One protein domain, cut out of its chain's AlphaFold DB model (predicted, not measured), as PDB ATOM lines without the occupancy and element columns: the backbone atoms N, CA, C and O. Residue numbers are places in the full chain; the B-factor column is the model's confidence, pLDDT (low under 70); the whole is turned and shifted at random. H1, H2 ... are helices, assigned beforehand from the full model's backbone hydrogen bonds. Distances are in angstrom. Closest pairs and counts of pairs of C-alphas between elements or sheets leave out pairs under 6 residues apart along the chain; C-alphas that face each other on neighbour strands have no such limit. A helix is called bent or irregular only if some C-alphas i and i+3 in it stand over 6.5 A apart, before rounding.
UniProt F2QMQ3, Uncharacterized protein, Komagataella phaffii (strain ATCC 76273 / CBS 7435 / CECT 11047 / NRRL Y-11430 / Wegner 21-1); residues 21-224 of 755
ATOM      1  N   SER A  21      -1.508  11.644  46.034       38.81
ATOM      2  CA  SER A  21      -1.871  10.272  45.639       38.81
ATOM      3  C   SER A  21      -2.001   9.287  46.813       38.81
ATOM      4  O   SER A  21      -2.536   8.195  46.630       38.81
ATOM      5  N   ASN A  22      -1.580   9.685  48.018       42.09
ATOM      6  CA  ASN A  22      -1.708   8.914  49.256       42.09
ATOM      7  C   ASN A  22      -3.132   8.935  49.847       42.09
ATOM      8  O   ASN A  22      -3.394   8.279  50.851       42.09
ATOM      9  N   GLU A  23      -4.071   9.680  49.257       50.34
ATOM     10  CA  GLU A  23      -5.410   9.858  49.832       50.34
ATOM     11  C   GLU A  23      -6.467   8.827  49.425       50.34
ATOM     12  O   GLU A  23      -7.577   8.855  49.966       50.34
ATOM     13  N   LEU A  24      -6.175   7.948  48.465       55.72
ATOM     14  CA  LEU A  24      -7.174   7.009  47.955       55.72
ATOM     15  C   LEU A  24      -7.106   5.657  48.656       55.72
ATOM     16  O   LEU A  24      -8.155   5.148  49.029       55.72
ATOM     17  N   PHE A  25      -5.915   5.090  48.860       64.94
ATOM     18  CA  PHE A  25      -5.707   3.809  49.543       64.94
ATOM     19  C   PHE A  25      -4.746   4.025  50.719       64.94
ATOM     20  O   PHE A  25      -3.602   4.419  50.487       64.94
ATOM     21  N   PRO A  26      -5.183   3.819  51.972       69.69
ATOM     22  CA  PRO A  26      -4.324   4.006  53.131       69.69
ATOM     23  C   PRO A  26      -3.187   2.991  53.172       69.69
ATOM     24  O   PRO A  26      -3.354   1.819  52.831       69.69
ATOM     25  N   TRP A  27      -2.040   3.439  53.668       71.00
ATOM     26  CA  TRP A  27      -0.900   2.573  53.920       71.00
ATOM     27  C   TRP A  27      -1.152   1.605  55.091       71.00
ATOM     28  O   TRP A  27      -1.915   1.901  56.014       71.00
ATOM     29  N   ILE A  28      -0.500   0.438  55.052       70.44
ATOM     30  CA  ILE A  28      -0.480  -0.538  56.147       70.44
ATOM     31  C   ILE A  28       0.894  -0.448  56.814       70.44
ATOM     32  O   ILE A  28       1.894  -0.823  56.212       70.44
ATOM     33  N   GLU A  29       0.916   0.036  58.060       65.94
ATOM     34  CA  GLU A  29       2.144   0.288  58.835       65.94
ATOM     35  C   GLU A  29       2.978  -0.996  59.059       65.94
ATOM     36  O   GLU A  29       4.201  -0.925  59.114       65.94
ATOM     37  N   ASN A  30       2.341  -2.175  59.139       71.00
ATOM     38  CA  ASN A  30       3.022  -3.465  59.297       71.00
ATOM     39  C   ASN A  30       2.478  -4.525  58.320       71.00
ATOM     40  O   ASN A  30       1.360  -5.017  58.475       71.00
ATOM     41  N   THR A  31       3.281  -4.898  57.322       75.88
ATOM     42  CA  THR A  31       2.939  -5.925  56.321       75.88
ATOM     43  C   THR A  31       3.394  -7.329  56.710       75.88
ATOM     44  O   THR A  31       3.061  -8.276  56.005       75.88
ATOM     45  N   GLN A  32       4.084  -7.508  57.841       79.69
ATOM     46  CA  GLN A  32       4.467  -8.830  58.342       79.69
ATOM     47  C   GLN A  32       3.238  -9.718  58.558       79.69
ATOM     48  O   GLN A  32       3.234 -10.879  58.175       79.69
ATOM     49  N   VAL A  33       2.150  -9.128  59.050       77.12
ATOM     50  CA  VAL A  33       0.856  -9.800  59.208       77.12
ATOM     51  C   VAL A  33       0.299 -10.314  57.871       77.12
ATOM     52  O   VAL A  33      -0.282 -11.392  57.816       77.12
ATOM     53  N   LEU A  34       0.485  -9.557  56.780       81.25
ATOM     54  CA  LEU A  34       0.097 -10.002  55.435       81.25
ATOM     55  C   LEU A  34       0.976 -11.163  54.972       81.25
ATOM     56  O   LEU A  34       0.485 -12.100  54.355       81.25
ATOM     57  N   VAL A  35       2.280 -11.074  55.239       85.38
ATOM     58  CA  VAL A  35       3.240 -12.126  54.901       85.38
ATOM     59  C   VAL A  35       2.867 -13.418  55.622       85.38
ATOM     60  O   VAL A  35       2.770 -14.449  54.973       85.38
ATOM     61  N   GLU A  36       2.598 -13.358  56.926       85.12
ATOM     62  CA  GLU A  36       2.223 -14.510  57.751       85.12
ATOM     63  C   GLU A  36       0.916 -15.174  57.292       85.12
ATOM     64  O   GLU A  36       0.872 -16.399  57.205       85.12
ATOM     65  N   ASP A  37      -0.117 -14.394  56.947       84.38
ATOM     66  CA  ASP A  37      -1.403 -14.915  56.439       84.38
ATOM     67  C   ASP A  37      -1.252 -15.639  55.091       84.38
ATOM     68  O   ASP A  37      -1.895 -16.658  54.837       84.38
ATOM     69  N   LEU A  38      -0.370 -15.131  54.227       86.81
ATOM     70  CA  LEU A  38      -0.149 -15.675  52.887       86.81
ATOM     71  C   LEU A  38       0.876 -16.812  52.852       86.81
ATOM     72  O   LEU A  38       0.996 -17.482  51.828       86.81
ATOM     73  N   HIS A  39       1.643 -17.017  53.922       89.38
ATOM     74  CA  HIS A  39       2.756 -17.955  53.916       89.38
ATOM     75  C   HIS A  39       2.288 -19.395  54.142       89.38
ATOM     76  O   HIS A  39       2.145 -19.860  55.273       89.38
ATOM     77  N   SER A  40       2.090 -20.131  53.048       83.00
ATOM     78  CA  SER A  40       1.626 -21.523  53.104       83.00
ATOM     79  C   SER A  40       2.710 -22.509  53.554       83.00
ATOM     80  O   SER A  40       2.399 -23.545  54.140       83.00
ATOM     81  N   ARG A  41       3.986 -22.185  53.306       82.81
ATOM     82  CA  ARG A  41       5.142 -23.069  53.512       82.81
ATOM     83  C   ARG A  41       6.131 -22.504  54.522       82.81
ATOM     84  O   ARG A  41       7.112 -21.872  54.152       82.81
ATOM     85  N   LYS A  42       5.886 -22.769  55.809       82.25
ATOM     86  CA  LYS A  42       6.727 -22.290  56.926       82.25
ATOM     87  C   LYS A  42       8.187 -22.775  56.864       82.25
ATOM     88  O   LYS A  42       9.025 -22.216  57.559       82.25
ATOM     89  N   ASP A  43       8.474 -23.794  56.051       86.69
ATOM     90  CA  ASP A  43       9.798 -24.373  55.794       86.69
ATOM     91  C   ASP A  43      10.696 -23.519  54.880       86.69
ATOM     92  O   ASP A  43      11.901 -23.746  54.819       86.69
ATOM     93  N   LEU A  44      10.144 -22.541  54.158       85.25
ATOM     94  CA  LEU A  44      10.874 -21.740  53.172       85.25
ATOM     95  C   LEU A  44      10.705 -20.240  53.450       85.25
ATOM     96  O   LEU A  44       9.743 -19.848  54.093       85.25
ATOM     97  N   PRO A  45      11.583 -19.350  52.951       86.94
ATOM     98  CA  PRO A  45      11.330 -17.912  53.030       86.94
ATOM     99  C   PRO A  45      10.127 -17.525  52.159       86.94
ATOM    100  O   PRO A  45       9.929 -18.093  51.075       86.94
ATOM    101  N   PHE A  46       9.351 -16.533  52.605       88.06
ATOM    102  CA  PHE A  46       8.188 -16.033  51.872       88.06
ATOM    103  C   PHE A  46       8.587 -15.523  50.483       88.06
ATOM    104  O   PHE A  46       9.515 -14.726  50.330       88.06
ATOM    105  N   ASN A  47       7.854 -15.955  49.459       89.31
ATOM    106  CA  ASN A  47       8.102 -15.560  48.080       89.31
ATOM    107  C   ASN A  47       6.780 -15.249  47.375       89.31
ATOM    108  O   ASN A  47       5.961 -16.140  47.177       89.31
ATOM    109  N   ILE A  48       6.593 -13.998  46.941       88.56
ATOM    110  CA  ILE A  48       5.350 -13.529  46.304       88.56
ATOM    111  C   ILE A  48       4.972 -14.371  45.075       88.56
ATOM    112  O   ILE A  48       3.806 -14.727  44.893       88.56
ATOM    113  N   ASN A  49       5.957 -14.723  44.246       87.94
ATOM    114  CA  ASN A  49       5.727 -15.503  43.034       87.94
ATOM    115  C   ASN A  49       5.223 -16.914  43.367       87.94
ATOM    116  O   ASN A  49       4.357 -17.419  42.660       87.94
ATOM    117  N   ARG A  50       5.719 -17.529  44.448       88.62
ATOM    118  CA  ARG A  50       5.289 -18.860  44.905       88.62
ATOM    119  C   ARG A  50       3.957 -18.813  45.656       88.62
ATOM    120  O   ARG A  50       3.052 -19.569  45.329       88.62
ATOM    121  N   GLU A  51       3.850 -17.936  46.649       88.88
ATOM    122  CA  GLU A  51       2.746 -17.917  47.618       88.88
ATOM    123  C   GLU A  51       1.476 -17.264  47.052       88.88
ATOM    124  O   GLU A  51       0.371 -17.728  47.320       88.88
ATOM    125  N   VAL A  52       1.615 -16.215  46.228       89.00
ATOM    126  CA  VAL A  52       0.471 -15.436  45.717       89.00
ATOM    127  C   VAL A  52       0.179 -15.743  44.247       89.00
ATOM    128  O   VAL A  52      -0.952 -16.079  43.902       89.00
ATOM    129  N   ILE A  53       1.188 -15.659  43.372       88.62
ATOM    130  CA  ILE A  53       1.007 -15.878  41.920       88.62
ATOM    131  C   ILE A  53       0.954 -17.376  41.577       88.62
ATOM    132  O   ILE A  53       0.368 -17.758  40.568       88.62
ATOM    133  N   LYS A  54       1.528 -18.236  42.430       86.12
ATOM    134  CA  LYS A  54       1.665 -19.685  42.204       86.12
ATOM    135  C   LYS A  54       2.464 -20.017  40.938       86.12
ATOM    136  O   LYS A  54       2.154 -20.964  40.218       86.12
ATOM    137  N   LEU A  55       3.508 -19.234  40.665       83.06
ATOM    138  CA  LEU A  55       4.445 -19.505  39.579       83.06
ATOM    139  C   LEU A  55       5.214 -20.808  39.863       83.06
ATOM    140  O   LEU A  55       5.831 -20.921  40.926       83.06
ATOM    141  N   PRO A  56       5.225 -21.772  38.923       78.44
ATOM    142  CA  PRO A  56       5.940 -23.028  39.104       78.44
ATOM    143  C   PRO A  56       7.460 -22.813  39.133       78.44
ATOM    144  O   PRO A  56       8.001 -21.839  38.586       78.44
ATOM    145  N   THR A  57       8.162 -23.758  39.761       81.12
ATOM    146  CA  THR A  57       9.614 -23.911  39.606       81.12
ATOM    147  C   THR A  57       9.946 -24.162  38.141       81.12
ATOM    148  O   THR A  57       9.189 -24.834  37.449       81.12
ATOM    149  N   VAL A  58      11.055 -23.593  37.661       80.50
ATOM    150  CA  VAL A  58      11.410 -23.648  36.237       80.50
ATOM    151  C   VAL A  58      11.739 -25.076  35.827       80.50
ATOM    152  O   VAL A  58      12.738 -25.632  36.272       80.50
ATOM    153  N   ASP A  59      10.940 -25.607  34.914       87.19
ATOM    154  CA  ASP A  59      11.211 -26.816  34.153       87.19
ATOM    155  C   ASP A  59      11.734 -26.415  32.767       87.19
ATOM    156  O   ASP A  59      11.068 -25.703  32.007       87.19
ATOM    157  N   LYS A  60      12.962 -26.840  32.452       86.62
ATOM    158  CA  LYS A  60      13.631 -26.496  31.191       86.62
ATOM    159  C   LYS A  60      12.937 -27.120  29.977       86.62
ATOM    160  O   LYS A  60      12.955 -26.492  28.920       86.62
ATOM    161  N   MET A  61      12.329 -28.301  30.117       87.94
ATOM    162  CA  MET A  61      11.631 -28.971  29.017       87.94
ATOM    163  C   MET A  61      10.352 -28.214  28.659       87.94
ATOM    164  O   MET A  61      10.193 -27.797  27.513       87.94
ATOM    165  N   ILE A  62       9.511 -27.922  29.657       86.62
ATOM    166  CA  ILE A  62       8.258 -27.172  29.463       86.62
ATOM    167  C   ILE A  62       8.547 -25.765  28.922       86.62
ATOM    168  O   ILE A  62       7.886 -25.285  28.001       86.62
ATOM    169  N   LEU A  63       9.569 -25.090  29.458       86.62
ATOM    170  CA  LEU A  63       9.972 -23.775  28.962       86.62
ATOM    171  C   LEU A  63      10.420 -23.827  27.491       86.62
ATOM    172  O   LEU A  63      10.113 -22.908  26.731       86.62
ATOM    173  N   GLY A  64      11.144 -24.879  27.095       88.50
ATOM    174  CA  GLY A  64      11.580 -25.107  25.717       88.50
ATOM    175  C   GLY A  64      10.408 -25.313  24.758       88.50
ATOM    176  O   GLY A  64      10.351 -24.656  23.719       88.50
ATOM    177  N   GLU A  65       9.438 -26.143  25.140       89.19
ATOM    178  CA  GLU A  65       8.211 -26.397  24.375       89.19
ATOM    179  C   GLU A  65       7.405 -25.107  24.147       89.19
ATOM    180  O   GLU A  65       7.030 -24.768  23.024       89.19
ATOM    181  N   ILE A  66       7.220 -24.309  25.200       90.62
ATOM    182  CA  ILE A  66       6.483 -23.042  25.123       90.62
ATOM    183  C   ILE A  66       7.206 -22.033  24.229       90.62
ATOM    184  O   ILE A  66       6.572 -21.369  23.405       90.62
ATOM    185  N   LYS A  67       8.538 -21.930  24.348       90.50
ATOM    186  CA  LYS A  67       9.350 -21.100  23.446       90.50
ATOM    187  C   LYS A  67       9.220 -21.557  21.994       90.50
ATOM    188  O   LYS A  67       9.134 -20.702  21.116       90.50
ATOM    189  N   ALA A  68       9.176 -22.865  21.735       90.88
ATOM    190  CA  ALA A  68       9.015 -23.407  20.390       90.88
ATOM    191  C   ALA A  68       7.655 -23.023  19.785       90.88
ATOM    192  O   ALA A  68       7.617 -22.499  18.672       90.88
ATOM    193  N   HIS A  69       6.556 -23.179  20.528       91.25
ATOM    194  CA  HIS A  69       5.220 -22.783  20.062       91.25
ATOM    195  C   HIS A  69       5.118 -21.283  19.761       91.25
ATOM    196  O   HIS A  69       4.628 -20.890  18.699       91.25
ATOM    197  N   TRP A  70       5.641 -20.431  20.647       93.31
ATOM    198  CA  TRP A  70       5.680 -18.990  20.393       93.31
ATOM    199  C   TRP A  70       6.632 -18.608  19.254       93.31
ATOM    200  O   TRP A  70       6.336 -17.677  18.507       93.31
ATOM    201  N   GLY A  71       7.747 -19.321  19.088       90.31
ATOM    202  CA  GLY A  71       8.687 -19.139  17.980       90.31
ATOM    203  C   GLY A  71       8.059 -19.461  16.624       90.31
ATOM    204  O   GLY A  71       8.165 -18.659  15.698       90.31
ATOM    205  N   GLN A  72       7.330 -20.576  16.530       87.94
ATOM    206  CA  GLN A  72       6.584 -20.965  15.329       87.94
ATOM    207  C   GLN A  72       5.503 -19.938  14.969       87.94
ATOM    208  O   GLN A  72       5.366 -19.562  13.801       87.94
ATOM    209  N   TYR A  73       4.761 -19.443  15.967       90.50
ATOM    210  CA  TYR A  73       3.804 -18.359  15.746       90.50
ATOM    211  C   TYR A  73       4.511 -17.077  15.291       90.50
ATOM    212  O   TYR A  73       4.109 -16.487  14.298       90.50
ATOM    213  N   LYS A  74       5.604 -16.664  15.940       89.25
ATOM    214  CA  LYS A  74       6.349 -15.447  15.573       89.25
ATOM    215  C   LYS A  74       6.876 -15.473  14.130       89.25
ATOM    216  O   LYS A  74       6.964 -14.419  13.509       89.25
ATOM    217  N   GLN A  75       7.240 -16.647  13.612       87.69
ATOM    218  CA  GLN A  75       7.733 -16.812  12.238       87.69
ATOM    219  C   GLN A  75       6.624 -16.704  11.183       87.69
ATOM    220  O   GLN A  75       6.868 -16.177  10.104       87.69
ATOM    221  N   SER A  76       5.423 -17.208  11.480       83.19
ATOM    222  CA  SER A  76       4.335 -17.347  10.498       83.19
ATOM    223  C   SER A  76       3.181 -16.359  10.690       83.19
ATOM    224  O   SER A  76       2.395 -16.154   9.774       83.19
ATOM    225  N   TYR A  77       3.050 -15.787  11.890       83.81
ATOM    226  CA  TYR A  77       1.865 -15.093  12.405       83.81
ATOM    227  C   TYR A  77       0.545 -15.867  12.213       83.81
ATOM    228  O   TYR A  77      -0.537 -15.291  12.331       83.81
ATOM    229  N   ASP A  78       0.612 -17.183  11.982       84.75
ATOM    230  CA  ASP A  78      -0.558 -18.039  11.805       84.75
ATOM    231  C   ASP A  78      -1.110 -18.486  13.165       84.75
ATOM    232  O   ASP A  78      -0.524 -19.303  13.882       84.75
ATOM    233  N   GLN A  79      -2.281 -17.959  13.514       86.00
ATOM    234  CA  GLN A  79      -2.970 -18.276  14.763       86.00
ATOM    235  C   GLN A  79      -3.476 -19.721  14.816       86.00
ATOM    236  O   GLN A  79      -3.613 -20.269  15.912       86.00
ATOM    237  N   LYS A  80      -3.758 -20.355  13.664       84.38
ATOM    238  CA  LYS A  80      -4.410 -21.675  13.611       84.38
ATOM    239  C   LYS A  80      -3.594 -22.733  14.338       84.38
ATOM    240  O   LYS A  80      -4.162 -23.549  15.055       84.38
ATOM    241  N   ARG A  81      -2.265 -22.694  14.213       81.56
ATOM    242  CA  ARG A  81      -1.369 -23.661  14.866       81.56
ATOM    243  C   ARG A  81      -1.425 -23.567  16.389       81.56
ATOM    244  O   ARG A  81      -1.595 -24.589  17.050       81.56
ATOM    245  N   LEU A  82      -1.347 -22.354  16.942       86.81
ATOM    246  CA  LEU A  82      -1.411 -22.143  18.391       86.81
ATOM    247  C   LEU A  82      -2.815 -22.460  18.940       86.81
ATOM    248  O   LEU A  82      -2.948 -23.080  19.990       86.81
ATOM    249  N   LEU A  83      -3.869 -22.095  18.200       85.31
ATOM    250  CA  LEU A  83      -5.258 -22.405  18.557       85.31
ATOM    251  C   LEU A  83      -5.567 -23.909  18.496       85.31
ATOM    252  O   LEU A  83      -6.329 -24.406  19.328       85.31
ATOM    253  N   ASN A  84      -4.978 -24.634  17.539       85.38
ATOM    254  CA  ASN A  84      -5.085 -26.089  17.445       85.38
ATOM    255  C   ASN A  84      -4.391 -26.758  18.629       85.38
ATOM    256  O   ASN A  84      -5.011 -27.603  19.275       85.38
ATOM    257  N   TYR A  85      -3.180 -26.315  18.979       85.69
ATOM    258  CA  TYR A  85      -2.503 -26.757  20.197       85.69
ATOM    259  C   TYR A  85      -3.399 -26.534  21.429       85.69
ATOM    260  O   TYR A  85      -3.760 -27.489  22.108       85.69
ATOM    261  N   PHE A  86      -3.927 -25.320  21.630       85.94
ATOM    262  CA  PHE A  86      -4.840 -25.024  22.747       85.94
ATOM    263  C   PHE A  86      -6.126 -25.857  22.765       85.94
ATOM    264  O   PHE A  86      -6.768 -25.972  23.805       85.94
ATOM    265  N   SER A  87      -6.546 -26.404  21.623       80.44
ATOM    266  CA  SER A  87      -7.723 -27.272  21.546       80.44
ATOM    267  C   SER A  87      -7.450 -28.726  21.924       80.44
ATOM    268  O   SER A  87      -8.390 -29.430  22.281       80.44
ATOM    269  N   GLN A  88      -6.191 -29.156  21.846       83.69
ATOM    270  CA  GLN A  88      -5.741 -30.515  22.149       83.69
ATOM    271  C   GLN A  88      -5.197 -30.630  23.582       83.69
ATOM    272  O   GLN A  88      -5.160 -31.718  24.151       83.69
ATOM    273  N   THR A  89      -4.815 -29.503  24.179       82.88
ATOM    274  CA  THR A  89      -4.247 -29.411  25.526       82.88
ATOM    275  C   THR A  89      -5.331 -29.328  26.606       82.88
ATOM    276  O   THR A  89      -6.314 -28.596  26.478       82.88
ATOM    277  N   ASN A  90      -5.145 -30.043  27.719       84.69
ATOM    278  CA  ASN A  90      -6.072 -29.970  28.852       84.69
ATOM    279  C   ASN A  90      -5.928 -28.654  29.651       84.69
ATOM    280  O   ASN A  90      -4.966 -27.898  29.508       84.69
ATOM    281  N   THR A  91      -6.883 -28.373  30.540       80.25
ATOM    282  CA  THR A  91      -6.925 -27.127  31.330       80.25
ATOM    283  C   THR A  91      -5.711 -26.930  32.245       80.25
ATOM    284  O   THR A  91      -5.273 -25.792  32.430       80.25
ATOM    285  N   GLY A  92      -5.126 -27.999  32.795       81.81
ATOM    286  CA  GLY A  92      -3.941 -27.917  33.659       81.81
ATOM    287  C   GLY A  92      -2.679 -27.528  32.886       81.81
ATOM    288  O   GLY A  92      -1.956 -26.613  33.281       81.81
ATOM    289  N   GLN A  93      -2.455 -28.150  31.731       84.62
ATOM    290  CA  GLN A  93      -1.342 -27.825  30.836       84.62
ATOM    291  C   GLN A  93      -1.495 -26.430  30.211       84.62
ATOM    292  O   GLN A  93      -0.521 -25.686  30.128       84.62
ATOM    293  N   MET A  94      -2.718 -26.018  29.864       86.12
ATOM    294  CA  MET A  94      -3.005 -24.649  29.415       86.12
ATOM    295  C   MET A  94      -2.690 -23.603  30.492       86.12
ATOM    296  O   MET A  94      -2.155 -22.535  30.197       86.12
ATOM    297  N   THR A  95      -2.987 -23.918  31.753       86.56
ATOM    298  CA  THR A  95      -2.634 -23.072  32.902       86.56
ATOM    299  C   THR A  95      -1.116 -22.891  32.985       86.56
ATOM    300  O   THR A  95      -0.629 -21.761  33.072       86.56
ATOM    301  N   LEU A  96      -0.359 -23.992  32.890       87.75
ATOM    302  CA  LEU A  96       1.106 -23.972  32.879       87.75
ATOM    303  C   LEU A  96       1.655 -23.176  31.688       87.75
ATOM    304  O   LEU A  96       2.516 -22.320  31.888       87.75
ATOM    305  N   PHE A  97       1.110 -23.381  30.484       90.75
ATOM    306  CA  PHE A  97       1.499 -22.651  29.275       90.75
ATOM    307  C   PHE A  97       1.464 -21.132  29.492       90.75
ATOM    308  O   PHE A  97       2.443 -20.430  29.222       90.75
ATOM    309  N   TRP A  98       0.363 -20.613  30.042       90.56
ATOM    310  CA  TRP A  98       0.210 -19.179  30.302       90.56
ATOM    311  C   TRP A  98       1.084 -18.672  31.454       90.56
ATOM    312  O   TRP A  98       1.631 -17.576  31.352       90.56
ATOM    313  N   LEU A  99       1.289 -19.456  32.518       89.00
ATOM    314  CA  LEU A  99       2.196 -19.076  33.613       89.00
ATOM    315  C   LEU A  99       3.645 -18.918  33.130       89.00
ATOM    316  O   LEU A  99       4.312 -17.937  33.462       89.00
ATOM    317  N   TYR A 100       4.122 -19.843  32.298       90.25
ATOM    318  CA  TYR A 100       5.450 -19.768  31.687       90.25
ATOM    319  C   TYR A 100       5.543 -18.687  30.603       90.25
ATOM    320  O   TYR A 100       6.568 -18.013  30.513       90.25
ATOM    321  N   THR A 101       4.474 -18.455  29.835       91.81
ATOM    322  CA  THR A 101       4.390 -17.325  28.890       91.81
ATOM    323  C   THR A 101       4.528 -15.988  29.616       91.81
ATOM    324  O   THR A 101       5.299 -15.132  29.191       91.81
ATOM    325  N   ASN A 102       3.852 -15.821  30.754       88.81
ATOM    326  CA  ASN A 102       3.979 -14.624  31.583       88.81
ATOM    327  C   ASN A 102       5.393 -14.487  32.149       88.81
ATOM    328  O   ASN A 102       5.955 -13.396  32.124       88.81
ATOM    329  N   ARG A 103       6.006 -15.594  32.589       87.00
ATOM    330  CA  ARG A 103       7.400 -15.610  33.051       87.00
ATOM    331  C   ARG A 103       8.371 -15.130  31.969       87.00
ATOM    332  O   ARG A 103       9.202 -14.274  32.257       87.00
ATOM    333  N   LEU A 104       8.224 -15.636  30.742       87.94
ATOM    334  CA  LEU A 104       8.986 -15.190  29.571       87.94
ATOM    335  C   LEU A 104       8.731 -13.715  29.253       87.94
ATOM    336  O   LEU A 104       9.665 -12.964  28.985       87.94
ATOM    337  N   GLY A 105       7.472 -13.288  29.330       87.50
ATOM    338  CA  GLY A 105       7.083 -11.907  29.082       87.50
ATOM    339  C   GLY A 105       7.677 -10.910  30.072       87.50
ATOM    340  O   GLY A 105       8.008  -9.799  29.683       87.50
ATOM    341  N   ILE A 106       7.851 -11.295  31.339       87.62
ATOM    342  CA  ILE A 106       8.511 -10.444  32.339       87.62
ATOM    343  C   ILE A 106      10.012 -10.352  32.069       87.62
ATOM    344  O   ILE A 106      10.577  -9.269  32.194       87.62
ATOM    345  N   SER A 107      10.662 -11.467  31.707       85.88
ATOM    346  CA  SER A 107      12.090 -11.451  31.363       85.88
ATOM    347  C   SER A 107      12.370 -10.673  30.077       85.88
ATOM    348  O   SER A 107      13.417 -10.048  29.958       85.88
ATOM    349  N   GLU A 108      11.427 -10.682  29.131       89.00
ATOM    350  CA  GLU A 108      11.543 -10.033  27.826       89.00
ATOM    351  C   GLU A 108      10.240  -9.288  27.482       89.00
ATOM    352  O   GLU A 108       9.405  -9.759  26.707       89.00
ATOM    353  N   LEU A 109      10.061  -8.081  28.027       88.44
ATOM    354  CA  LEU A 109       8.867  -7.260  27.766       88.44
ATOM    355  C   LEU A 109       8.562  -7.052  26.263       88.44
ATOM    356  O   LEU A 109       7.389  -7.155  25.889       88.44
ATOM    357  N   PRO A 110       9.554  -6.840  25.367       90.19
ATOM    358  CA  PRO A 110       9.290  -6.736  23.932       90.19
ATOM    359  C   PRO A 110       8.693  -8.006  23.314       90.19
ATOM    360  O   PRO A 110       7.948  -7.903  22.340       90.19
ATOM    361  N   PHE A 111       8.994  -9.195  23.854       92.38
ATOM    362  CA  PHE A 111       8.390 -10.449  23.400       92.38
ATOM    363  C   PHE A 111       6.892 -10.468  23.716       92.38
ATOM    364  O   PHE A 111       6.079 -10.712  22.821       92.38
ATOM    365  N   TYR A 112       6.512 -10.129  24.951       92.94
ATOM    366  CA  TYR A 112       5.101 -10.081  25.328       92.94
ATOM    367  C   TYR A 112       4.336  -9.044  24.497       92.94
ATOM    368  O   TYR A 112       3.248  -9.322  24.001       92.94
ATOM    369  N   GLN A 113       4.934  -7.870  24.277       90.19
ATOM    370  CA  GLN A 113       4.320  -6.803  23.490       90.19
ATOM    371  C   GLN A 113       4.165  -7.161  22.005       90.19
ATOM    372  O   GLN A 113       3.089  -6.986  21.441       90.19
ATOM    373  N   LYS A 114       5.229  -7.636  21.345       89.50
ATOM    374  CA  LYS A 114       5.236  -7.827  19.882       89.50
ATOM    375  C   LYS A 114       4.616  -9.148  19.433       89.50
ATOM    376  O   LYS A 114       4.209  -9.255  18.280       89.50
ATOM    377  N   VAL A 115       4.587 -10.152  20.311       92.06
ATOM    378  CA  VAL A 115       4.165 -11.516  19.966       92.06
ATOM    379  C   VAL A 115       2.882 -11.888  20.702       92.06
ATOM    380  O   VAL A 115       1.873 -12.162  20.059       92.06
ATOM    381  N   VAL A 116       2.893 -11.859  22.037       92.38
ATOM    382  CA  VAL A 116       1.765 -12.357  22.843       92.38
ATOM    383  C   VAL A 116       0.552 -11.432  22.752       92.38
ATOM    384  O   VAL A 116      -0.542 -11.900  22.451       92.38
ATOM    385  N   LEU A 117       0.721 -10.121  22.964       90.75
ATOM    386  CA  LEU A 117      -0.381  -9.160  22.830       90.75
ATOM    387  C   LEU A 117      -0.963  -9.163  21.422       90.75
ATOM    388  O   LEU A 117      -2.181  -9.180  21.283       90.75
ATOM    389  N   ARG A 118      -0.101  -9.189  20.401       89.69
ATOM    390  CA  ARG A 118      -0.524  -9.246  19.000       89.69
ATOM    391  C   ARG A 118      -1.416 -10.460  18.744       89.69
ATOM    392  O   ARG A 118      -2.522 -10.304  18.250       89.69
ATOM    393  N   PHE A 119      -0.999 -11.643  19.193       91.50
ATOM    394  CA  PHE A 119      -1.828 -12.846  19.122       91.50
ATOM    395  C   PHE A 119      -3.188 -12.667  19.818       91.50
ATOM    396  O   PHE A 119      -4.220 -12.997  19.243       91.50
ATOM    397  N   LEU A 120      -3.204 -12.127  21.041       89.88
ATOM    398  CA  LEU A 120      -4.437 -11.935  21.815       89.88
ATOM    399  C   LEU A 120      -5.393 -10.907  21.190       89.88
ATOM    400  O   LEU A 120      -6.605 -11.047  21.340       89.88
ATOM    401  N   GLN A 121      -4.863  -9.879  20.527       87.38
ATOM    402  CA  GLN A 121      -5.640  -8.829  19.862       87.38
ATOM    403  C   GLN A 121      -6.171  -9.281  18.501       87.38
ATOM    404  O   GLN A 121      -7.302  -8.954  18.148       87.38
ATOM    405  N   ASP A 122      -5.379 -10.063  17.770       84.69
ATOM    406  CA  ASP A 122      -5.726 -10.514  16.427       84.69
ATOM    407  C   ASP A 122      -6.750 -11.677  16.448       84.69
ATOM    408  O   ASP A 122      -7.286 -12.039  15.400       84.69
ATOM    409  N   ILE A 123      -7.045 -12.281  17.611       79.31
ATOM    410  CA  ILE A 123      -8.078 -13.324  17.757       79.31
ATOM    411  C   ILE A 123      -9.407 -12.694  18.178       79.31
ATOM    412  O   ILE A 123      -9.642 -12.414  19.354       79.31
ATOM    413  N   SER A 124     -10.325 -12.555  17.221       72.00
ATOM    414  CA  SER A 124     -11.697 -12.108  17.473       72.00
ATOM    415  C   SER A 124     -12.715 -12.984  16.722       72.00
ATOM    416  O   SER A 124     -12.618 -13.091  15.500       72.00
ATOM    417  N   PRO A 125     -13.695 -13.612  17.406       71.75
ATOM    418  CA  PRO A 125     -13.918 -13.590  18.853       71.75
ATOM    419  C   PRO A 125     -12.953 -14.514  19.619       71.75
ATOM    420  O   PRO A 125     -12.633 -15.617  19.178       71.75
ATOM    421  N   ILE A 126     -12.553 -14.103  20.827       75.62
ATOM    422  CA  ILE A 126     -11.730 -14.933  21.721       75.62
ATOM    423  C   ILE A 126     -12.535 -16.175  22.161       75.62
ATOM    424  O   ILE A 126     -13.615 -16.017  22.748       75.62
ATOM    425  N   PRO A 127     -12.037 -17.413  21.963       72.88
ATOM    426  CA  PRO A 127     -12.790 -18.620  22.296       72.88
ATOM    427  C   PRO A 127     -12.943 -18.803  23.821       72.88
ATOM    428  O   PRO A 127     -12.061 -19.344  24.489       72.88
ATOM    429  N   ARG A 128     -14.097 -18.400  24.381       66.25
ATOM    430  CA  ARG A 128     -14.396 -18.391  25.836       66.25
ATOM    431  C   ARG A 128     -14.123 -19.712  26.568       66.25
ATOM    432  O   ARG A 128     -13.722 -19.692  27.722       66.25
ATOM    433  N   LYS A 129     -14.327 -20.862  25.911       65.12
ATOM    434  CA  LYS A 129     -14.093 -22.193  26.508       65.12
ATOM    435  C   LYS A 129     -12.623 -22.639  26.488       65.12
ATOM    436  O   LYS A 129     -12.290 -23.590  27.182       65.12
ATOM    437  N   LYS A 130     -11.763 -21.991  25.690       68.94
ATOM    438  CA  LYS A 130     -10.360 -22.401  25.473       68.94
ATOM    439  C   LYS A 130      -9.346 -21.418  26.065       68.94
ATOM    440  O   LYS A 130      -8.252 -21.827  26.437       68.94
ATOM    441  N   MET A 131      -9.694 -20.134  26.173       77.25
ATOM    442  CA  MET A 131      -8.805 -19.093  26.701       77.25
ATOM    443  C   MET A 131      -9.479 -18.311  27.825       77.25
ATOM    444  O   MET A 131     -10.422 -17.553  27.601       77.25
ATOM    445  N   ASN A 132      -8.956 -18.478  29.041       85.38
ATOM    446  CA  ASN A 132      -9.386 -17.720  30.208       85.38
ATOM    447  C   ASN A 132      -8.642 -16.377  30.254       85.38
ATOM    448  O   ASN A 132      -7.561 -16.265  30.837       85.38
ATOM    449  N   MET A 133      -9.229 -15.352  29.632       89.06
ATOM    450  CA  MET A 133      -8.624 -14.018  29.576       89.06
ATOM    451  C   MET A 133      -8.439 -13.388  30.956       89.06
ATOM    452  O   MET A 133      -7.446 -12.693  31.165       89.06
ATOM    453  N   ALA A 134      -9.334 -13.663  31.912       89.19
ATOM    454  CA  ALA A 134      -9.171 -13.182  33.282       89.19
ATOM    455  C   ALA A 134      -7.923 -13.779  33.947       89.19
ATOM    456  O   ALA A 134      -7.170 -13.042  34.576       89.19
ATOM    457  N   PHE A 135      -7.652 -15.075  33.756       90.19
ATOM    458  CA  PHE A 135      -6.448 -15.726  34.281       90.19
ATOM    459  C   PHE A 135      -5.164 -15.159  33.660       90.19
ATOM    460  O   PHE A 135      -4.204 -14.878  34.380       90.19
ATOM    461  N   ILE A 136      -5.139 -14.965  32.338       90.88
ATOM    462  CA  ILE A 136      -3.977 -14.405  31.627       90.88
ATOM    463  C   ILE A 136      -3.686 -12.989  32.137       90.88
ATOM    464  O   ILE A 136      -2.569 -12.708  32.576       90.88
ATOM    465  N   TYR A 137      -4.715 -12.132  32.150       93.00
ATOM    466  CA  TYR A 137      -4.644 -10.764  32.660       93.00
ATOM    467  C   TYR A 137      -4.153 -10.727  34.110       93.00
ATOM    468  O   TYR A 137      -3.174 -10.049  34.417       93.00
ATOM    469  N   GLN A 138      -4.811 -11.481  34.994       92.31
ATOM    470  CA  GLN A 138      -4.532 -11.486  36.424       92.31
ATOM    471  C   GLN A 138      -3.073 -11.843  36.693       92.31
ATOM    472  O   GLN A 138      -2.386 -11.100  37.385       92.31
ATOM    473  N   ASN A 139      -2.584 -12.948  36.126       91.38
ATOM    474  CA  ASN A 139      -1.222 -13.397  36.387       91.38
ATOM    475  C   ASN A 139      -0.180 -12.435  35.831       91.38
ATOM    476  O   ASN A 139       0.788 -12.145  36.526       91.38
ATOM    477  N   PHE A 140      -0.369 -11.916  34.615       93.50
ATOM    478  CA  PHE A 140       0.616 -11.018  34.022       93.50
ATOM    479  C   PHE A 140       0.694  -9.684  34.776       93.50
ATOM    480  O   PHE A 140       1.784  -9.233  35.126       93.50
ATOM    481  N   ILE A 141      -0.455  -9.095  35.127       95.12
ATOM    482  CA  ILE A 141      -0.501  -7.866  35.928       95.12
ATOM    483  C   ILE A 141       0.064  -8.105  37.336       95.12
ATOM    484  O   ILE A 141       0.915  -7.335  37.784       95.12
ATOM    485  N   SER A 142      -0.333  -9.186  38.018       93.88
ATOM    486  CA  SER A 142       0.228  -9.573  39.324       93.88
ATOM    487  C   SER A 142       1.743  -9.756  39.267       93.88
ATOM    488  O   SER A 142       2.462  -9.308  40.160       93.88
ATOM    489  N   SER A 143       2.246 -10.372  38.203       92.50
ATOM    490  CA  SER A 143       3.672 -10.532  37.975       92.50
ATOM    491  C   SER A 143       4.390  -9.196  37.809       92.50
ATOM    492  O   SER A 143       5.367  -8.954  38.511       92.50
ATOM    493  N   LEU A 144       3.898  -8.290  36.964       93.31
ATOM    494  CA  LEU A 144       4.492  -6.956  36.811       93.31
ATOM    495  C   LEU A 144       4.546  -6.194  38.148       93.31
ATOM    496  O   LEU A 144       5.558  -5.560  38.449       93.31
ATOM    497  N   PHE A 145       3.509  -6.320  38.986       91.94
ATOM    498  CA  PHE A 145       3.525  -5.805  40.358       91.94
ATOM    499  C   PHE A 145       4.606  -6.468  41.223       91.94
ATOM    500  O   PHE A 145       5.341  -5.765  41.915       91.94
ATOM    501  N   SER A 146       4.742  -7.798  41.183       90.94
ATOM    502  CA  SER A 146       5.729  -8.527  41.995       90.94
ATOM    503  C   SER A 146       7.170  -8.158  41.640       90.94
ATOM    504  O   SER A 146       8.012  -8.080  42.530       90.94
ATOM    505  N   TYR A 147       7.449  -7.905  40.360       89.88
ATOM    506  CA  TYR A 147       8.757  -7.446  39.880       89.88
ATOM    507  C   TYR A 147       8.911  -5.914  39.920       89.88
ATOM    508  O   TYR A 147       9.909  -5.388  39.438       89.88
ATOM    509  N   LYS A 148       7.946  -5.189  40.511       90.00
ATOM    510  CA  LYS A 148       7.941  -3.724  40.679       90.00
ATOM    511  C   LYS A 148       8.027  -2.917  39.369       90.00
ATOM    512  O   LYS A 148       8.485  -1.776  39.361       90.00
ATOM    513  N   ILE A 149       7.540  -3.462  38.254       90.50
ATOM    514  CA  ILE A 149       7.581  -2.820  36.927       90.50
ATOM    515  C   ILE A 149       6.317  -1.966  36.706       90.50
ATOM    516  O   ILE A 149       5.515  -2.195  35.798       90.50
ATOM    517  N   TYR A 150       6.111  -0.966  37.564       88.44
ATOM    518  CA  TYR A 150       4.838  -0.242  37.676       88.44
ATOM    519  C   TYR A 150       4.405   0.520  36.410       88.44
ATOM    520  O   TYR A 150       3.220   0.538  36.088       88.44
ATOM    521  N   HIS A 151       5.334   1.108  35.650       85.56
ATOM    522  CA  HIS A 151       4.991   1.827  34.412       85.56
ATOM    523  C   HIS A 151       4.378   0.910  33.343       85.56
ATOM    524  O   HIS A 151       3.484   1.323  32.603       85.56
ATOM    525  N   HIS A 152       4.807  -0.352  33.293       91.31
ATOM    526  CA  HIS A 152       4.284  -1.324  32.337       91.31
ATOM    527  C   HIS A 152       2.927  -1.888  32.768       91.31
ATOM    528  O   HIS A 152       2.126  -2.234  31.906       91.31
ATOM    529  N   VAL A 153       2.621  -1.922  34.071       93.38
ATOM    530  CA  VAL A 153       1.309  -2.365  34.583       93.38
ATOM    531  C   VAL A 153       0.166  -1.607  33.905       93.38
ATOM    532  O   VAL A 153      -0.766  -2.226  33.400       93.38
ATOM    533  N   LEU A 154       0.256  -0.276  33.848       90.38
ATOM    534  CA  LEU A 154      -0.789   0.572  33.265       90.38
ATOM    535  C   LEU A 154      -0.885   0.406  31.750       90.38
ATOM    536  O   LEU A 154      -1.983   0.315  31.203       90.38
ATOM    537  N   TYR A 155       0.266   0.330  31.078       92.69
ATOM    538  CA  TYR A 155       0.322   0.076  29.642       92.69
ATOM    539  C   TYR A 155      -0.408  -1.226  29.292       92.69
ATOM    540  O   TYR A 155      -1.321  -1.226  28.470       92.69
ATOM    541  N   TYR A 156      -0.058  -2.327  29.961       94.00
ATOM    542  CA  TYR A 156      -0.651  -3.631  29.685       94.00
ATOM    543  C   TYR A 156      -2.092  -3.753  30.171       94.00
ATOM    544  O   TYR A 156      -2.874  -4.452  29.528       94.00
ATOM    545  N   HIS A 157      -2.480  -3.049  31.237       93.88
ATOM    546  CA  HIS A 157      -3.879  -2.965  31.642       93.88
ATOM    547  C   HIS A 157      -4.749  -2.413  30.512       93.88
ATOM    548  O   HIS A 157      -5.695  -3.079  30.104       93.88
ATOM    549  N   ARG A 158      -4.370  -1.271  29.925       92.19
ATOM    550  CA  ARG A 158      -5.122  -0.641  28.826       92.19
ATOM    551  C   ARG A 158      -5.257  -1.523  27.586       92.19
ATOM    552  O   ARG A 158      -6.227  -1.382  26.851       92.19
ATOM    553  N   GLN A 159      -4.307  -2.431  27.355       92.31
ATOM    554  CA  GLN A 159      -4.330  -3.357  26.218       92.31
ATOM    555  C   GLN A 159      -5.128  -4.636  26.512       92.31
ATOM    556  O   GLN A 159      -5.880  -5.105  25.663       92.31
ATOM    557  N   LEU A 160      -4.972  -5.215  27.706       92.00
ATOM    558  CA  LEU A 160      -5.556  -6.513  28.057       92.00
ATOM    559  C   LEU A 160      -6.965  -6.399  28.647       92.00
ATOM    560  O   LEU A 160      -7.800  -7.266  28.404       92.00
ATOM    561  N   TYR A 161      -7.248  -5.351  29.422       92.12
ATOM    562  CA  TYR A 161      -8.529  -5.186  30.106       92.12
ATOM    563  C   TYR A 161      -9.726  -5.148  29.136       92.12
ATOM    564  O   TYR A 161     -10.663  -5.915  29.358       92.12
ATOM    565  N   PRO A 162      -9.695  -4.412  28.001       90.25
ATOM    566  CA  PRO A 162     -10.773  -4.464  27.006       90.25
ATOM    567  C   PRO A 162     -11.026  -5.868  26.428       90.25
ATOM    568  O   PRO A 162     -12.170  -6.231  26.131       90.25
ATOM    569  N   LEU A 163      -9.980  -6.693  26.305       89.56
ATOM    570  CA  LEU A 163     -10.097  -8.080  25.846       89.56
ATOM    571  C   LEU A 163     -10.784  -8.962  26.899       89.56
ATOM    572  O   LEU A 163     -11.616  -9.799  26.561       89.56
ATOM    573  N   VAL A 164     -10.500  -8.741  28.187       89.00
ATOM    574  CA  VAL A 164     -11.225  -9.403  29.287       89.00
ATOM    575  C   VAL A 164     -12.703  -9.001  29.271       89.00
ATOM    576  O   VAL A 164     -13.574  -9.870  29.366       89.00
ATOM    577  N   CYS A 165     -12.983  -7.707  29.075       86.56
ATOM    578  CA  CYS A 165     -14.337  -7.164  29.007       86.56
ATOM    579  C   CYS A 165     -15.166  -7.807  27.888       86.56
ATOM    580  O   CYS A 165     -16.265  -8.300  28.138       86.56
ATOM    581  N   SER A 166     -14.634  -7.829  26.665       83.94
ATOM    582  CA  SER A 166     -15.307  -8.413  25.494       83.94
ATOM    583  C   SER A 166     -15.467  -9.935  25.606       83.94
ATOM    584  O   SER A 166     -16.484 -10.505  25.195       83.94
ATOM    585  N   ASN A 167     -14.508 -10.608  26.247       84.00
ATOM    586  CA  ASN A 167     -14.600 -12.030  26.549       84.00
ATOM    587  C   ASN A 167     -15.672 -12.351  27.613       84.00
ATOM    588  O   ASN A 167     -16.122 -13.492  27.666       84.00
ATOM    589  N   GLY A 168     -16.142 -11.373  28.396       78.94
ATOM    590  CA  GLY A 168     -17.161 -11.561  29.437       78.94
ATOM    591  C   GLY A 168     -16.646 -12.286  30.686       78.94
ATOM    592  O   GLY A 168     -17.440 -12.836  31.444       78.94
ATOM    593  N   SER A 169     -15.325 -12.321  30.883       83.44
ATOM    594  CA  SER A 169     -14.691 -12.952  32.044       83.44
ATOM    595  C   SER A 169     -14.607 -11.981  33.231       83.44
ATOM    596  O   SER A 169     -14.363 -10.792  33.039       83.44
ATOM    597  N   ILE A 170     -14.765 -12.487  34.460       83.00
ATOM    598  CA  ILE A 170     -14.632 -11.702  35.701       83.00
ATOM    599  C   ILE A 170     -13.208 -11.845  36.245       83.00
ATOM    600  O   ILE A 170     -12.685 -12.954  36.362       83.00
ATOM    601  N   ILE A 171     -12.585 -10.723  36.598       87.38
ATOM    602  CA  ILE A 171     -11.218 -10.682  37.129       87.38
ATOM    603  C   ILE A 171     -11.232 -11.004  38.626       87.38
ATOM    604  O   ILE A 171     -11.956 -10.380  39.399       87.38
ATOM    605  N   ASN A 172     -10.372 -11.927  39.064       87.25
ATOM    606  CA  ASN A 172     -10.072 -12.085  40.484       87.25
ATOM    607  C   ASN A 172      -8.974 -11.089  40.888       87.25
ATOM    608  O   ASN A 172      -7.787 -11.315  40.655       87.25
ATOM    609  N   TRP A 173      -9.381  -9.980  41.506       88.25
ATOM    610  CA  TRP A 173      -8.477  -8.894  41.900       88.25
ATOM    611  C   TRP A 173      -7.577  -9.221  43.088       88.25
ATOM    612  O   TRP A 173      -6.595  -8.510  43.319       88.25
ATOM    613  N   LEU A 174      -7.889 -10.278  43.843       89.19
ATOM    614  CA  LEU A 174      -7.239 -10.557  45.119       89.19
ATOM    615  C   LEU A 174      -5.706 -10.673  44.999       89.19
ATOM    616  O   LEU A 174      -5.032  -9.989  45.768       89.19
ATOM    617  N   PRO A 175      -5.121 -11.398  44.023       91.44
ATOM    618  CA  PRO A 175      -3.663 -11.491  43.920       91.44
ATOM    619  C   PRO A 175      -2.990 -10.170  43.545       91.44
ATOM    620  O   PRO A 175      -1.916  -9.864  44.049       91.44
ATOM    621  N   ILE A 176      -3.615  -9.342  42.702       92.81
ATOM    622  CA  ILE A 176      -3.087  -8.012  42.355       92.81
ATOM    623  C   ILE A 176      -3.074  -7.121  43.605       92.81
ATOM    624  O   ILE A 176      -2.061  -6.493  43.912       92.81
ATOM    625  N   ILE A 177      -4.176  -7.117  44.362       89.06
ATOM    626  CA  ILE A 177      -4.323  -6.352  45.605       89.06
ATOM    627  C   ILE A 177      -3.306  -6.812  46.658       89.06
ATOM    628  O   ILE A 177      -2.624  -5.979  47.248       89.06
ATOM    629  N   GLN A 178      -3.173  -8.122  46.883       88.94
ATOM    630  CA  GLN A 178      -2.249  -8.692  47.869       88.94
ATOM    631  C   GLN A 178      -0.806  -8.264  47.605       88.94
ATOM    632  O   GLN A 178      -0.126  -7.788  48.513       88.94
ATOM    633  N   ILE A 179      -0.355  -8.359  46.353       90.88
ATOM    634  CA  ILE A 179       1.002  -7.956  45.963       90.88
ATOM    635  C   ILE A 179       1.180  -6.448  46.112       90.88
ATOM    636  O   ILE A 179       2.195  -5.996  46.645       90.88
ATOM    637  N   ALA A 180       0.187  -5.665  45.685       88.94
ATOM    638  CA  ALA A 180       0.247  -4.218  45.789       88.94
ATOM    639  C   ALA A 180       0.371  -3.747  47.250       88.94
ATOM    640  O   ALA A 180       1.173  -2.852  47.526       88.94
ATOM    641  N   LEU A 181      -0.363  -4.384  48.174       84.94
ATOM    642  CA  LEU A 181      -0.306  -4.134  49.619       84.94
ATOM    643  C   LEU A 181       1.017  -4.596  50.248       84.94
ATOM    644  O   LEU A 181       1.585  -3.867  51.056       84.94
ATOM    645  N   LEU A 182       1.542  -5.764  49.869       85.94
ATOM    646  CA  LEU A 182       2.847  -6.250  50.345       85.94
ATOM    647  C   LEU A 182       3.993  -5.320  49.933       85.94
ATOM    648  O   LEU A 182       4.905  -5.056  50.714       85.94
ATOM    649  N   ASN A 183       3.936  -4.790  48.711       85.12
ATOM    650  CA  ASN A 183       4.914  -3.823  48.223       85.12
ATOM    651  C   ASN A 183       4.736  -2.427  48.838       85.12
ATOM    652  O   ASN A 183       5.642  -1.603  48.724       85.12
ATOM    653  N   ALA A 184       3.610  -2.162  49.512       75.81
ATOM    654  CA  ALA A 184       3.310  -0.862  50.096       75.81
ATOM    655  C   ALA A 184       4.216  -0.497  51.289       75.81
ATOM    656  O   ALA A 184       4.362   0.680  51.577       75.81
ATOM    657  N   SER A 185       4.839  -1.449  51.997       61.75
ATOM    658  CA  SER A 185       5.693  -1.177  53.178       61.75
ATOM    659  C   SER A 185       7.181  -0.986  52.897       61.75
ATOM    660  O   SER A 185       7.960  -0.848  53.835       61.75
ATOM    661  N   LYS A 186       7.599  -1.058  51.634       61.34
ATOM    662  CA  LYS A 186       8.998  -0.867  51.224       61.34
ATOM    663  C   LYS A 186       9.173   0.567  50.708       61.34
ATOM    664  O   LYS A 186       8.178   1.248  50.491       61.34
ATOM    665  N   GLU A 187      10.402   1.028  50.465       59.28
ATOM    666  CA  GLU A 187      10.709   2.395  49.974       59.28
ATOM    667  C   GLU A 187       9.875   2.838  48.742       59.28
ATOM    668  O   GLU A 187       9.636   4.025  48.532       59.28
ATOM    669  N   ASP A 188       9.336   1.887  47.969       58.75
ATOM    670  CA  ASP A 188       8.442   2.106  46.819       58.75
ATOM    671  C   ASP A 188       6.938   2.211  47.159       58.75
ATOM    672  O   ASP A 188       6.094   2.220  46.256       58.75
ATOM    673  N   GLY A 189       6.571   2.255  48.439       62.28
ATOM    674  CA  GLY A 189       5.215   1.982  48.915       62.28
ATOM    675  C   GLY A 189       4.112   2.840  48.300       62.28
ATOM    676  O   GLY A 189       3.067   2.334  47.878       62.28
ATOM    677  N   ASN A 190       4.393   4.134  48.140       69.81
ATOM    678  CA  ASN A 190       3.466   5.080  47.518       69.81
ATOM    679  C   ASN A 190       3.260   4.801  46.017       69.81
ATOM    680  O   ASN A 190       2.186   5.085  45.491       69.81
ATOM    681  N   LYS A 191       4.244   4.222  45.309       82.50
ATOM    682  CA  LYS A 191       4.147   3.951  43.861       82.50
ATOM    683  C   LYS A 191       3.225   2.766  43.566       82.50
ATOM    684  O   LYS A 191       2.377   2.870  42.685       82.50
ATOM    685  N   SER A 192       3.349   1.679  44.329       86.75
ATOM    686  CA  SER A 192       2.515   0.474  44.177       86.75
ATOM    687  C   SER A 192       1.025   0.784  44.363       86.75
ATOM    688  O   SER A 192       0.199   0.477  43.501       86.75
ATOM    689  N   LEU A 193       0.683   1.473  45.460       84.00
ATOM    690  CA  LEU A 193      -0.697   1.872  45.749       84.00
ATOM    691  C   LEU A 193      -1.225   2.895  44.735       84.00
ATOM    692  O   LEU A 193      -2.385   2.806  44.333       84.00
ATOM    693  N   LYS A 194      -0.381   3.826  44.268       82.94
ATOM    694  CA  LYS A 194      -0.755   4.787  43.221       82.94
ATOM    695  C   LYS A 194      -1.132   4.085  41.914       82.94
ATOM    696  O   LYS A 194      -2.171   4.401  41.344       82.94
ATOM    697  N   VAL A 195      -0.347   3.104  41.472       88.88
ATOM    698  CA  VAL A 195      -0.656   2.344  40.250       88.88
ATOM    699  C   VAL A 195      -1.915   1.502  40.414       88.88
ATOM    700  O   VAL A 195      -2.755   1.507  39.519       88.88
ATOM    701  N   LEU A 196      -2.116   0.857  41.568       88.50
ATOM    702  CA  LEU A 196      -3.374   0.159  41.858       88.50
ATOM    703  C   LEU A 196      -4.588   1.103  41.738       88.50
ATOM    704  O   LEU A 196      -5.649   0.695  41.271       88.50
ATOM    705  N   MET A 197      -4.424   2.373  42.117       80.75
ATOM    706  CA  MET A 197      -5.455   3.411  41.997       80.75
ATOM    707  C   MET A 197      -5.700   3.916  40.596       80.75
ATOM    708  O   MET A 197      -6.841   4.221  40.250       80.75
ATOM    709  N   GLU A 198      -4.666   3.980  39.778       85.81
ATOM    710  CA  GLU A 198      -4.831   4.286  38.367       85.81
ATOM    711  C   GLU A 198      -5.558   3.147  37.642       85.81
ATOM    712  O   GLU A 198      -6.487   3.433  36.892       85.81
ATOM    713  N   LEU A 199      -5.271   1.881  37.976       87.12
ATOM    714  CA  LEU A 199      -6.058   0.738  37.493       87.12
ATOM    715  C   LEU A 199      -7.524   0.841  37.916       87.12
ATOM    716  O   LEU A 199      -8.412   0.743  37.080       87.12
ATOM    717  N   HIS A 200      -7.779   1.081  39.207       83.25
ATOM    718  CA  HIS A 200      -9.131   1.183  39.758       83.25
ATOM    719  C   HIS A 200     -10.009   2.209  39.016       83.25
ATOM    720  O   HIS A 200     -11.195   1.968  38.801       83.25
ATOM    721  N   LYS A 201      -9.439   3.349  38.597       78.69
ATOM    722  CA  LYS A 201     -10.174   4.401  37.871       78.69
ATOM    723  C   LYS A 201     -10.671   3.963  36.492       78.69
ATOM    724  O   LYS A 201     -11.639   4.542  36.008       78.69
ATOM    725  N   GLU A 202     -10.017   2.985  35.871       83.06
ATOM    726  CA  GLU A 202     -10.353   2.477  34.537       83.06
ATOM    727  C   GLU A 202     -11.341   1.283  34.598       83.06
ATOM    728  O   GLU A 202     -11.771   0.779  33.560       83.06
ATOM    729  N   LEU A 203     -11.754   0.852  35.803       79.69
ATOM    730  CA  LEU A 203     -12.622  -0.316  35.995       79.69
ATOM    731  C   LEU A 203     -14.113  -0.029  35.821       79.69
ATOM    732  O   LEU A 203     -14.638   1.009  36.229       79.69
ATOM    733  N   ASP A 204     -14.821  -1.048  35.333       75.00
ATOM    734  CA  ASP A 204     -16.268  -1.144  35.468       75.00
ATOM    735  C   ASP A 204     -16.588  -1.794  36.818       75.00
ATOM    736  O   ASP A 204     -16.681  -3.017  36.960       75.00
ATOM    737  N   LEU A 205     -16.744  -0.946  37.834       70.44
ATOM    738  CA  LEU A 205     -16.988  -1.369  39.213       70.44
ATOM    739  C   LEU A 205     -18.277  -2.186  39.383       70.44
ATOM    740  O   LEU A 205     -18.371  -2.965  40.328       70.44
ATOM    741  N   LYS A 206     -19.252  -2.070  38.465       66.75
ATOM    742  CA  LYS A 206     -20.465  -2.902  38.505       66.75
ATOM    743  C   LYS A 206     -20.188  -4.352  38.117       66.75
ATOM    744  O   LYS A 206     -20.905  -5.238  38.574       66.75
ATOM    745  N   ARG A 207     -19.188  -4.591  37.267       74.06
ATOM    746  CA  ARG A 207     -18.827  -5.931  36.792       74.06
ATOM    747  C   ARG A 207     -17.766  -6.588  37.665       74.06
ATOM    748  O   ARG A 207     -17.871  -7.766  37.983       74.06
ATOM    749  N   ASP A 208     -16.722  -5.837  37.992       70.56
ATOM    750  CA  ASP A 208     -15.465  -6.417  38.463       70.56
ATOM    751  C   ASP A 208     -15.334  -6.482  39.986       70.56
ATOM    752  O   ASP A 208     -14.386  -7.087  40.489       70.56
ATOM    753  N   SER A 209     -16.276  -5.879  40.721       71.31
ATOM    754  CA  SER A 209     -16.414  -5.993  42.177       71.31
ATOM    755  C   SER A 209     -15.088  -5.847  42.940       71.31
ATOM    756  O   SER A 209     -14.833  -6.574  43.900       71.31
ATOM    757  N   PHE A 210     -14.228  -4.905  42.527       77.19
ATOM    758  CA  PHE A 210     -12.867  -4.715  43.055       77.19
ATOM    759  C   PHE A 210     -12.830  -4.723  44.592       77.19
ATOM    760  O   PHE A 210     -11.997  -5.381  45.223       77.19
ATOM    761  N   TYR A 211     -13.794  -4.042  45.215       74.06
ATOM    762  CA  TYR A 211     -13.858  -3.915  46.663       74.06
ATOM    763  C   TYR A 211     -14.464  -5.121  47.393       74.06
ATOM    764  O   TYR A 211     -14.228  -5.282  48.593       74.06
ATOM    765  N   GLU A 212     -15.167  -6.022  46.700       72.88
ATOM    766  CA  GLU A 212     -15.577  -7.301  47.292       72.88
ATOM    767  C   GLU A 212     -14.381  -8.194  47.634       72.88
ATOM    768  O   GLU A 212     -14.498  -9.040  48.517       72.88
ATOM    769  N   PHE A 213     -13.233  -7.998  46.977       77.88
ATOM    770  CA  PHE A 213     -12.007  -8.740  47.267       77.88
ATOM    771  C   PHE A 213     -11.203  -8.102  48.405       77.88
ATOM    772  O   PHE A 213     -10.729  -8.808  49.297       77.88
ATOM    773  N   ILE A 214     -11.065  -6.772  48.414       78.38
ATOM    774  CA  ILE A 214     -10.181  -6.092  49.371       78.38
ATOM    775  C   ILE A 214     -10.745  -6.032  50.791       78.38
ATOM    776  O   ILE A 214      -9.998  -6.213  51.750       78.38
ATOM    777  N   ILE A 215     -12.050  -5.798  50.948       72.25
ATOM    778  CA  ILE A 215     -12.645  -5.554  52.267       72.25
ATOM    779  C   ILE A 215     -12.612  -6.821  53.133       72.25
ATOM    780  O   ILE A 215     -12.112  -6.742  54.261       72.25
ATOM    781  N   PRO A 216     -13.057  -7.998  52.643       72.81
ATOM    782  CA  PRO A 216     -12.961  -9.225  53.423       72.81
ATOM    783  C   PRO A 216     -11.509  -9.587  53.730       72.81
ATOM    784  O   PRO A 216     -11.220 -10.007  54.846       72.81
ATOM    785  N   TYR A 217     -10.593  -9.379  52.779       79.81
ATOM    786  CA  TYR A 217      -9.173  -9.650  52.983       79.81
ATOM    787  C   TYR A 217      -8.587  -8.796  54.114       79.81
ATOM    788  O   TYR A 217      -8.098  -9.343  55.099       79.81
ATOM    789  N   LEU A 218      -8.750  -7.470  54.056       75.12
ATOM    790  CA  LEU A 218      -8.285  -6.565  55.114       75.12
ATOM    791  C   LEU A 218      -8.912  -6.873  56.480       75.12
ATOM    792  O   LEU A 218      -8.293  -6.658  57.513       75.12
ATOM    793  N   SER A 219     -10.142  -7.383  56.506       69.94
ATOM    794  CA  SER A 219     -10.836  -7.687  57.760       69.94
ATOM    795  C   SER A 219     -10.364  -8.955  58.479       69.94
ATOM    796  O   SER A 219     -10.568  -9.059  59.690       69.94
ATOM    797  N   LYS A 220      -9.790  -9.917  57.739       73.00
ATOM    798  CA  LYS A 220      -9.262 -11.180  58.283       73.00
ATOM    799  C   LYS A 220      -7.928 -10.982  58.986       73.00
ATOM    800  O   LYS A 220      -7.587 -11.734  59.892       73.00
ATOM    801  N   LEU A 221      -7.202  -9.952  58.582       70.69
ATOM    802  CA  LEU A 221      -5.906  -9.623  59.135       70.69
ATOM    803  C   LEU A 221      -6.092  -8.949  60.508       70.69
ATOM    804  O   LEU A 221      -7.023  -8.150  60.675       70.69
ATOM    805  N   PRO A 222      -5.217  -9.206  61.496       66.38
ATOM    806  CA  PRO A 222      -5.180  -8.488  62.772       66.38
ATOM    807  C   PRO A 222      -4.678  -7.041  62.603       66.38
ATOM    808  O   PRO A 222      -3.714  -6.608  63.227       66.38
ATOM    809  N   ILE A 223      -5.335  -6.265  61.738       64.25
ATOM    810  CA  ILE A 223      -5.025  -4.855  61.518       64.25
ATOM    811  C   ILE A 223      -5.598  -4.026  62.671       64.25
ATOM    812  O   ILE A 223      -6.713  -4.266  63.147       64.25
ATOM    813  N   ASN A 224      -4.849  -3.009  63.096       64.31
ATOM    814  CA  ASN A 224      -5.319  -2.058  64.091       64.31
ATOM    815  C   ASN A 224      -6.574  -1.291  63.607       64.31
ATOM    816  O   ASN A 224      -6.867  -1.157  62.412       64.31
TER     817      ASN A 224
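What this domain is: This is residues 21 to 224 of the 755 residues of an uncharacterized protein of Komagataella phaffii (strain ATCC 76273 / CBS 7435 / CECT 11047 / NRRL Y-11430 / Wegner 21-1) (UniProt F2QMQ3). What shape do these atoms make? Six helices, H5 to H10, stack as an up-and-down bundle, each running against the one before it, in two rows: H5, H7 and H9 in one, H6, H8 and H10 in the other. The hairpin of H3 and H4 covers the H5 and H6 end, H12 sits by H9 toward the other end, and the short H1 and H2 lie by H9 and H7, away from H8 and H10. What is it made of? The printed part has 204 residues with twelve named helices, H1 to H12 along the chain, and no named strand: all helix. It is compact, with a radius of gyration of the C-alphas of 17.5 A and spans of 55 by 40 by 28 A.

How they stand to each other: What stands by the longest helix? H8, residues 150 to 167, is irregular, only just, with C-alphas 159 and 162 6.6 A apart, and has a kink of 38 degrees near residue 159. It forms a helical hairpin with H7, residues 133 to 146, at a shallow tilt of 9 degrees, the closest C-alphas, of Met 133 and Val 164, being 5.3 A apart. H8 touches H6, residues 109 to 122, with 159 to 163 alone, closest C-alphas Gln 121 and Leu 163 at 7.5 A, and H10, residues 189 to 201, with 150 to 157 alone, closest C-alphas Tyr 150 and Val 195 at 6.6 A. What else touches H7, the hub? H5, residues 91 to 107, has its closest C-alpha pair with H7 at Asn 102 and Phe 140, 5.5 A, and H9, residues 174 to 185, at Ile 176 and Ser 142, 4.8 A. H2, residues 48 to 51, only just touches residues 143 to 146 of H7, with 3 pairs of C-alphas within 8 A, the closest being Ile 48 and Ser 146 at 6.6 A. What lies farther out? H3, residues 60 to 76, touches H5 with 63 to 66 alone, about perpendicular at 78 degrees, closest C-alphas Ile 66 and Phe 97 at 6.5 A, and forms a hairpin with H4, residues 79 to 88, closest C-alphas Tyr 73 and Gln 79 at 6.8 A. H12, residues 210 to 220, only just touches residues 174 to 177 of H9, with 3 pairs of C-alphas within 8 A, closest Leu 174 and Phe 213 at 5.5 A. H1, residues 32 to 38, is close to H9 but not clearly touching, closest C-alphas Leu 34 and Leu 182 at 6.9 A, and H11, residues 205 to 208, touches no helix. How complete are the helix backbones? Every O i to N i+4 pair is within hydrogen-bond range in H1, H3, H4, H5 and H7, against 8 of 10 in H6, 10 of 14 in H8, 7 of 8 in H9, 8 of 9 in H10 and 4 of 7 in H12; H2 and H11 are too short for such a pair.

Where its parts are: Where are the anchor points? H1 begins at C-alpha 32, (4.467, -8.830, 58.342), H8 at C-alpha 150, (4.838, -0.242, 37.676), and H12 ends at C-alpha 220, (-9.262, -11.180, 58.283). How long are the longer helices? From first to last C-alpha, H8 measures 25.3 A, H5 24.6 A and H3 24.5 A.

The domain as a whole: How far does it reach? The two C-alphas farthest apart, of Ser 76 and Asn 224, are 56.6 A apart. Is anything cut or long? The printed part has no cut and no long link. Where is confidence low? Mean pLDDT of the printed part is 83.1, and 21 residues are under 70, among them residues 21 to 26 and 185 to 190.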